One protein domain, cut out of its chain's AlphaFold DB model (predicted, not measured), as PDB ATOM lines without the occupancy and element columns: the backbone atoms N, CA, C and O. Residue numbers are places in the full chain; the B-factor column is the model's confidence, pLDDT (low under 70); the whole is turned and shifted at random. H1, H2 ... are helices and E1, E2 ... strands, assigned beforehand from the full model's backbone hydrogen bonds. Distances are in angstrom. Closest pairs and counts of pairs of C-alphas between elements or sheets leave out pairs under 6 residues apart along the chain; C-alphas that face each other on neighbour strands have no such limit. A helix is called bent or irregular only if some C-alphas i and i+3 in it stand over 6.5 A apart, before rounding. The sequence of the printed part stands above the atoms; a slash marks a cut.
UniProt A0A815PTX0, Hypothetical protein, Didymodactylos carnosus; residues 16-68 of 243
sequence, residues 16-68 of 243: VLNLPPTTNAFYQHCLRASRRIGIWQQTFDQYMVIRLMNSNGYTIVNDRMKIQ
ATOM      1  N   VAL A  16     -37.581  -6.935 -40.215       55.72
ATOM      2  CA  VAL A  16     -36.797  -8.137 -40.509       55.72
ATOM      3  C   VAL A  16     -37.514  -9.436 -40.111       55.72
ATOM      4  O   VAL A  16     -37.396 -10.424 -40.823       55.72
ATOM      5  N   LEU A  17     -38.282  -9.444 -39.016       57.94
ATOM      6  CA  LEU A  17     -39.011 -10.629 -38.536       57.94
ATOM      7  C   LEU A  17     -40.386 -10.814 -39.196       57.94
ATOM      8  O   LEU A  17     -40.939 -11.905 -39.131       57.94
ATOM      9  N   ASN A  18     -40.928  -9.766 -39.822       62.31
ATOM     10  CA  ASN A  18     -42.290  -9.760 -40.364       62.31
ATOM     11  C   ASN A  18     -42.340  -9.603 -41.890       62.31
ATOM     12  O   ASN A  18     -43.421  -9.412 -42.450       62.31
ATOM     13  N   LEU A  19     -41.195  -9.657 -42.573       60.06
ATOM     14  CA  LEU A  19     -41.192  -9.745 -44.028       60.06
ATOM     15  C   LEU A  19     -41.821 -11.084 -44.434       60.06
ATOM     16  O   LEU A  19     -41.447 -12.121 -43.878       60.06
ATOM     17  N   PRO A  20     -42.767 -11.086 -45.391       63.19
ATOM     18  CA  PRO A  20     -43.260 -12.336 -45.938       63.19
ATOM     19  C   PRO A  20     -42.072 -13.132 -46.502       63.19
ATOM     20  O   PRO A  20     -41.130 -12.532 -47.038       63.19
ATOM     21  N   PRO A  21     -42.078 -14.470 -46.373       79.06
ATOM     22  CA  PRO A  21     -41.024 -15.290 -46.945       79.06
ATOM     23  C   PRO A  21     -40.908 -14.983 -48.438       79.06
ATOM     24  O   PRO A  21     -41.907 -14.863 -49.145       79.06
ATOM     25  N   THR A  22     -39.676 -14.840 -48.925       84.88
ATOM     26  CA  THR A  22     -39.446 -14.639 -50.359       84.88
ATOM     27  C   THR A  22     -39.971 -15.843 -51.144       84.88
ATOM     28  O   THR A  22     -39.967 -16.965 -50.631       84.88
ATOM     29  N   THR A  23     -40.359 -15.653 -52.407       86.19
ATOM     30  CA  THR A  23     -40.795 -16.759 -53.285       86.19
ATOM     31  C   THR A  23     -39.765 -17.890 -53.327       86.19
ATOM     32  O   THR A  23     -40.118 -19.065 -53.316       86.19
ATOM     33  N   ASN A  24     -38.474 -17.545 -53.286       88.62
ATOM     34  CA  ASN A  24     -37.388 -18.518 -53.209       88.62
ATOM     35  C   ASN A  24     -37.391 -19.286 -51.876       88.62
ATOM     36  O   ASN A  24     -37.291 -20.510 -51.871       88.62
ATOM     37  N   ALA A  25     -37.559 -18.593 -50.745       88.25
ATOM     38  CA  ALA A  25     -37.659 -19.247 -49.440       88.25
ATOM     39  C   ALA A  25     -38.867 -20.189 -49.355       88.25
ATOM     40  O   ALA A  25     -38.753 -21.301 -48.831       88.25
ATOM     41  N   PHE A  26     -40.003 -19.773 -49.918       89.19
ATOM     42  CA  PHE A  26     -41.196 -20.607 -50.022       89.19
ATOM     43  C   PHE A  26     -40.942 -21.850 -50.884       89.19
ATOM     44  O   PHE A  26     -41.217 -22.965 -50.449       89.19
ATOM     45  N   TYR A  27     -40.320 -21.688 -52.053       91.88
ATOM     46  CA  TYR A  27     -39.949 -22.810 -52.916       91.88
ATOM     47  C   TYR A  27     -39.037 -23.821 -52.199       91.88
ATOM     48  O   TYR A  27     -39.310 -25.023 -52.209       91.88
ATOM     49  N   GLN A  28     -38.004 -23.348 -51.490       92.81
ATOM     50  CA  GLN A  28     -37.134 -24.221 -50.692       92.81
ATOM     51  C   GLN A  28     -37.888 -24.940 -49.566       92.81
ATOM     52  O   GLN A  28     -37.604 -26.101 -49.271       92.81
ATOM     53  N   HIS A  29     -38.871 -24.284 -48.946       92.38
ATOM     54  CA  HIS A  29     -39.736 -24.923 -47.959       92.38
ATOM     55  C   HIS A  29     -40.579 -26.048 -48.577       92.38
ATOM     56  O   HIS A  29     -40.597 -27.153 -48.032       92.38
ATOM     57  N   CYS A  30     -41.204 -25.810 -49.733       93.88
ATOM     58  CA  CYS A  30     -41.982 -26.822 -50.450       93.88
ATOM     59  C   CYS A  30     -41.137 -28.051 -50.806       93.88
ATOM     60  O   CYS A  30     -41.586 -29.181 -50.620       93.88
ATOM     61  N   LEU A  31     -39.888 -27.850 -51.238       93.38
ATOM     62  CA  LEU A  31     -38.965 -28.952 -51.514       93.38
ATOM     63  C   LEU A  31     -38.676 -29.808 -50.271       93.38
ATOM     64  O   LEU A  31     -38.691 -31.042 -50.347       93.38
ATOM     65  N   ARG A  32     -38.457 -29.176 -49.113       93.81
ATOM     66  CA  ARG A  32     -38.257 -29.895 -47.844       93.81
ATOM     67  C   ARG A  32     -39.511 -30.646 -47.408       93.81
ATOM     68  O   ARG A  32     -39.403 -31.784 -46.953       93.81
ATOM     69  N   ALA A  33     -40.682 -30.026 -47.547       93.75
ATOM     70  CA  ALA A  33     -41.961 -30.644 -47.214       93.75
ATOM     71  C   ALA A  33     -42.230 -31.870 -48.098       93.75
ATOM     72  O   ALA A  33     -42.482 -32.955 -47.578       93.75
ATOM     73  N   SER A  34     -42.060 -31.730 -49.416       93.19
ATOM     74  CA  SER A  34     -42.169 -32.830 -50.381       93.19
ATOM     75  C   SER A  34     -41.237 -33.993 -50.027       93.19
ATOM     76  O   SER A  34     -41.660 -35.148 -50.005       93.19
ATOM     77  N   ARG A  35     -39.989 -33.699 -49.639       90.00
ATOM     78  CA  ARG A  35     -39.043 -34.728 -49.187       90.00
ATOM     79  C   ARG A  35     -39.535 -35.469 -47.942       90.00
ATOM     80  O   ARG A  35     -39.444 -36.692 -47.898       90.00
ATOM     81  N   ARG A  36     -40.039 -34.748 -46.934       91.25
ATOM     82  CA  ARG A  36     -40.576 -35.362 -45.705       91.25
ATOM     83  C   ARG A  36     -41.746 -36.287 -46.015       91.25
ATOM     84  O   ARG A  36     -41.782 -37.394 -45.494       91.25
ATOM     85  N   ILE A  37     -42.636 -35.865 -46.910       93.19
ATOM     86  CA  ILE A  37     -43.753 -36.692 -47.373       93.19
ATOM     87  C   ILE A  37     -43.233 -37.965 -48.052       93.19
ATOM     88  O   ILE A  37     -43.694 -39.051 -47.721       93.19
ATOM     89  N   GLY A  38     -42.230 -37.861 -48.930       90.38
ATOM     90  CA  GLY A  38     -41.631 -39.033 -49.578       90.38
ATOM     91  C   GLY A  38     -40.990 -40.019 -48.593       90.38
ATOM     92  O   GLY A  38     -41.143 -41.225 -48.745       90.38
ATOM     93  N   ILE A  39     -40.329 -39.520 -47.542       89.69
ATOM     94  CA  ILE A  39     -39.802 -40.367 -46.457       89.69
ATOM     95  C   ILE A  39     -40.951 -41.056 -45.718       89.69
ATOM     96  O   ILE A  39     -40.882 -42.251 -45.455       89.69
ATOM     97  N   TRP A  40     -42.019 -40.320 -45.406       92.31
ATOM     98  CA  TRP A  40     -43.187 -40.880 -44.729       92.31
ATOM     99  C   TRP A  40     -43.870 -41.975 -45.544       92.31
ATOM    100  O   TRP A  40     -44.270 -42.985 -44.973       92.31
ATOM    101  N   GLN A  41     -43.941 -41.829 -46.865       92.44
ATOM    102  CA  GLN A  41     -44.496 -42.860 -47.746       92.44
ATOM    103  C   GLN A  41     -43.701 -44.173 -47.700       92.44
ATOM    104  O   GLN A  41     -44.293 -45.235 -47.846       92.44
ATOM    105  N   GLN A  42     -42.394 -44.113 -47.430       91.88
ATOM    106  CA  GLN A  42     -41.512 -45.285 -47.335       91.88
ATOM    107  C   GLN A  42     -41.416 -45.867 -45.916       91.88
ATOM    108  O   GLN A  42     -40.653 -46.799 -45.681       91.88
ATOM    109  N   THR A  43     -42.165 -45.339 -44.940       91.81
ATOM    110  CA  THR A  43     -42.059 -45.788 -43.533       91.81
ATOM    111  C   THR A  43     -42.477 -47.238 -43.311       91.81
ATOM    112  O   THR A  43     -42.066 -47.839 -42.320       91.81
ATOM    113  N   PHE A  44     -43.274 -47.802 -44.219       92.12
ATOM    114  CA  PHE A  44     -43.704 -49.197 -44.166       92.12
ATOM    115  C   PHE A  44     -42.768 -50.149 -44.917       92.12
ATOM    116  O   PHE A  44     -42.896 -51.365 -44.773       92.12
ATOM    117  N   ASP A  45     -41.817 -49.619 -45.686       94.19
ATOM    118  CA  ASP A  45     -40.860 -50.440 -46.409       94.19
ATOM    119  C   ASP A  45     -39.805 -50.981 -45.441       94.19
ATOM    120  O   ASP A  45     -39.216 -50.250 -44.644       94.19
ATOM    121  N   GLN A  46     -39.509 -52.281 -45.536       93.12
ATOM    122  CA  GLN A  46     -38.478 -52.916 -44.705       93.12
ATOM    123  C   GLN A  46     -37.082 -52.303 -44.937       93.12
ATOM    124  O   GLN A  46     -36.245 -52.307 -44.033       93.12
ATOM    125  N   TYR A  47     -36.834 -51.777 -46.141       91.88
ATOM    126  CA  TYR A  47     -35.571 -51.161 -46.535       91.88
ATOM    127  C   TYR A  47     -35.827 -49.801 -47.186       91.88
ATOM    128  O   TYR A  47     -36.164 -49.714 -48.365       91.88
ATOM    129  N   MET A  48     -35.625 -48.728 -46.423       90.12
ATOM    130  CA  MET A  48     -35.754 -47.366 -46.933       90.12
ATOM    131  C   MET A  48     -34.506 -46.974 -47.734       90.12
ATOM    132  O   MET A  48     -33.396 -46.918 -47.199       90.12
ATOM    133  N   VAL A  49     -34.678 -46.663 -49.020       85.88
ATOM    134  CA  VAL A  49     -33.588 -46.149 -49.861       85.88
ATOM    135  C   VAL A  49     -33.523 -44.630 -49.719       85.88
ATOM    136  O   VAL A  49     -34.216 -43.882 -50.411       85.88
ATOM    137  N   ILE A  50     -32.649 -44.156 -48.832       81.62
ATOM    138  CA  ILE A  50     -32.419 -42.720 -48.641       81.62
ATOM    139  C   ILE A  50     -31.590 -42.184 -49.810       81.62
ATOM    140  O   ILE A  50     -30.374 -42.361 -49.865       81.62
ATOM    141  N   ARG A  51     -32.240 -41.498 -50.757       81.50
ATOM    142  CA  ARG A  51     -31.531 -40.758 -51.814       81.50
ATOM    143  C   ARG A  51     -30.698 -39.629 -51.192       81.50
ATOM    144  O   ARG A  51     -31.145 -38.990 -50.235       81.50
ATOM    145  N   LEU A  52     -29.508 -39.369 -51.751       76.06
ATOM    146  CA  LEU A  52     -28.580 -38.340 -51.260       76.06
ATOM    147  C   LEU A  52     -29.285 -37.004 -50.981       76.06
ATOM    148  O   LEU A  52     -30.213 -36.591 -51.677       76.06
ATOM    149  N   MET A  53     -28.841 -36.331 -49.923       76.38
ATOM    150  CA  MET A  53     -29.531 -35.166 -49.375       76.38
ATOM    151  C   MET A  53     -29.090 -33.823 -49.966       76.38
ATOM    152  O   MET A  53     -29.541 -32.776 -49.518       76.38
ATOM    153  N   ASN A  54     -28.249 -33.839 -50.997       75.94
ATOM    154  CA  ASN A  54     -27.636 -32.638 -51.577       75.94
ATOM    155  C   ASN A  54     -28.618 -31.837 -52.457       75.94
ATOM    156  O   ASN A  54     -28.210 -30.992 -53.249       75.94
ATOM    157  N   SER A  55     -29.911 -32.133 -52.345       76.31
ATOM    158  CA  SER A  55     -31.008 -31.518 -53.072       76.31
ATOM    159  C   SER A  55     -32.229 -31.401 -52.152       76.31
ATOM    160  O   SER A  55     -32.332 -32.062 -51.114       76.31
ATOM    161  N   ASN A  56     -33.194 -30.581 -52.565       86.38
ATOM    162  CA  ASN A  56     -34.477 -30.378 -51.890       86.38
ATOM    163  C   ASN A  56     -34.414 -29.474 -50.642       86.38
ATOM    164  O   ASN A  56     -35.060 -29.750 -49.633       86.38
ATOM    165  N   GLY A  57     -33.642 -28.387 -50.708       90.88
ATOM    166  CA  GLY A  57     -33.586 -27.380 -49.643       90.88
ATOM    167  C   GLY A  57     -32.711 -27.739 -48.449       90.88
ATOM    168  O   GLY A  57     -32.883 -27.149 -47.379       90.88
ATOM    169  N   TYR A  58     -31.765 -28.655 -48.654       92.44
ATOM    170  CA  TYR A  58     -30.663 -28.966 -47.750       92.44
ATOM    171  C   TYR A  58     -29.331 -28.820 -48.485       92.44
ATOM    172  O   TYR A  58     -29.248 -29.019 -49.696       92.44
ATOM    173  N   THR A  59     -28.285 -28.487 -47.737       93.12
ATOM    174  CA  THR A  59     -26.904 -28.433 -48.217       93.12
ATOM    175  C   THR A  59     -25.978 -29.090 -47.196       93.12
ATOM    176  O   THR A  59     -26.282 -29.103 -46.002       93.12
ATOM    177  N   ILE A  60     -24.860 -29.657 -47.651       92.56
ATOM    178  CA  ILE A  60     -23.839 -30.241 -46.775       92.56
ATOM    179  C   ILE A  60     -22.719 -29.219 -46.605       92.56
ATOM    180  O   ILE A  60     -22.089 -28.810 -47.578       92.56
ATOM    181  N   VAL A  61     -22.459 -28.816 -45.362       93.00
ATOM    182  CA  VAL A  61     -21.368 -27.899 -45.011       93.00
ATOM    183  C   VAL A  61     -20.561 -28.530 -43.886       93.00
ATOM    184  O   VAL A  61     -21.077 -28.691 -42.780       93.00
ATOM    185  N   ASN A  62     -19.290 -28.849 -44.154       93.81
ATOM    186  CA  ASN A  62     -18.382 -29.524 -43.214       93.81
ATOM    187  C   ASN A  62     -18.959 -30.852 -42.691       93.81
ATOM    188  O   ASN A  62     -19.084 -31.034 -41.481       93.81
ATOM    189  N   ASP A  63     -19.386 -31.727 -43.605       91.38
ATOM    190  CA  ASP A  63     -19.991 -33.039 -43.312       91.38
ATOM    191  C   ASP A  63     -21.250 -32.997 -42.434       91.38
ATOM    192  O   ASP A  63     -21.695 -34.017 -41.913       91.38
ATOM    193  N   ARG A  64     -21.860 -31.817 -42.281       90.44
ATOM    194  CA  ARG A  64     -23.121 -31.639 -41.562       90.44
ATOM    195  C   ARG A  64     -24.203 -31.145 -42.498       90.44
ATOM    196  O   ARG A  64     -23.979 -30.254 -43.320       90.44
ATOM    197  N   MET A  65     -25.394 -31.702 -42.321       88.94
ATOM    198  CA  MET A  65     -26.593 -31.221 -42.982       88.94
ATOM    199  C   MET A  65     -26.966 -29.841 -42.459       88.94
ATOM    200  O   MET A  65     -26.987 -29.608 -41.253       88.94
ATOM    201  N   LYS A  66     -27.288 -28.925 -43.367       92.38
ATOM    202  CA  LYS A  66     -27.868 -27.629 -43.025       92.38
ATOM    203  C   LYS A  66     -29.060 -27.332 -43.913       92.38
ATOM    204  O   LYS A  66     -29.063 -27.645 -45.104       92.38
ATOM    205  N   ILE A  67     -30.063 -26.681 -43.335       91.75
ATOM    206  CA  ILE A  67     -31.210 -26.175 -44.083       91.75
ATOM    207  C   ILE A  67     -30.737 -25.060 -45.017       91.75
ATOM    208  O   ILE A  67     -30.149 -24.067 -44.585       91.75
ATOM    209  N   GLN A  68     -31.038 -25.209 -46.304       92.19
ATOM    210  CA  GLN A  68     -30.853 -24.155 -47.286       92.19
ATOM    211  C   GLN A  68     -32.134 -23.321 -47.361       92.19
ATOM    212  O   GLN A  68     -33.122 -23.703 -47.991       92.19
TER     213      GLN A  68
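This is residues 16 to 68 of the 243 residues of the protein "Hypothetical protein" of Didymodactylos carnosus (UniProt A0A815PTX0). A single long helix, H1, makes one side of an open, hook-like model; past H1 the backbone runs on to a far turn around Gln 46 and folds back in a long loop to a small two-stranded hairpin, E1 and E2, near the last printed residue, Gln 68. The hairpin points away from the helix, with its base at Tyr 58 nearest the middle of H1, and a short tail, residues 16 to 22, precedes the helix. The printed part has 53 residues with one named helix and two named strands, in the order H1, E1, E2, and the sheet has the order E1 - E2, antiparallel. The class is mixed, helices and strands, with 27 residues in named elements. The whole is loose, with a radius of gyration of the C-alphas of 13.7 A, and flat in outline, spanning 45 by 27 by 15 A.

From the first printed residue, Val 16, residues 16 to 22 hold no named helix and no named strand, and they lead into H1, residues 23 to 41. In H1 every O i to N i+4 pair is within hydrogen-bond range, and H1 is not bent. After H1 comes a long link of 16 residues, 42 to 57, before E1, residues 58 to 61. The closest C-alphas of H1 and E1 are those of Arg 32 and Tyr 58, 7.7 A apart, the one pair of C-alphas within 8 A, and the centres of the two elements are 15.0 A apart. A tight link of 2 residues joins E1 to E2, residues 64 to 67. E1 and E2 form a hairpin and are antiparallel neighbours, with 141 degrees between their N-to-C directions. The C-alphas of Tyr 58 and Ile 67, which face each other, are 4.6 A apart, and those of Val 61 and Arg 64, which also face each other, are 5.4 A apart. Across this pair N 59 and O 66 are within hydrogen-bond range at 2.9 A, and N 66 and O 59 at 2.8 A. H1 and E2 are apart.

H1 begins with C-alpha 23 at (-40.795, -16.759, -53.285) and ends with C-alpha 41 at (-44.496, -42.860, -47.746), 26.9 A from first to last C-alpha. Along it the y value falls steadily in the main, and its N-to-C direction is (-0.15, -0.96, 0.22). In the long link, C-alpha 46 is at (-38.478, -52.916, -44.705), and by C-alpha 56, at (-34.477, -30.378, -51.890), the y value has come back to that of C-alphas well inside H1. E1, of 4 residues, begins with C-alpha 58 at (-30.663, -28.966, -47.750) and measures 9.7 A from first to last C-alpha. E2, also of 4 residues, measures 10.1 A and ends with C-alpha 67 at (-31.210, -26.175, -44.083).

The two C-alphas farthest apart are those of Val 16 and Gln 46, at 45.0 A, while the first and last printed C-alphas, those of Val 16 and Gln 68, are 18.4 A apart. The printed part runs from residue 16 to residue 68 without a cut, within a full chain of 243 residues. The link from H1 to E1 is long; the C-alphas of its residues 42 to 57, a stretch with no named element, lie 5 to 22 A from the mean of all C-alphas. The mean pLDDT of the printed part is 86.6, and the model's confidence is low, under 70, at residues 16 to 20. The mean pLDDT is 91 for H1, 93 for E1 and 91 for E2.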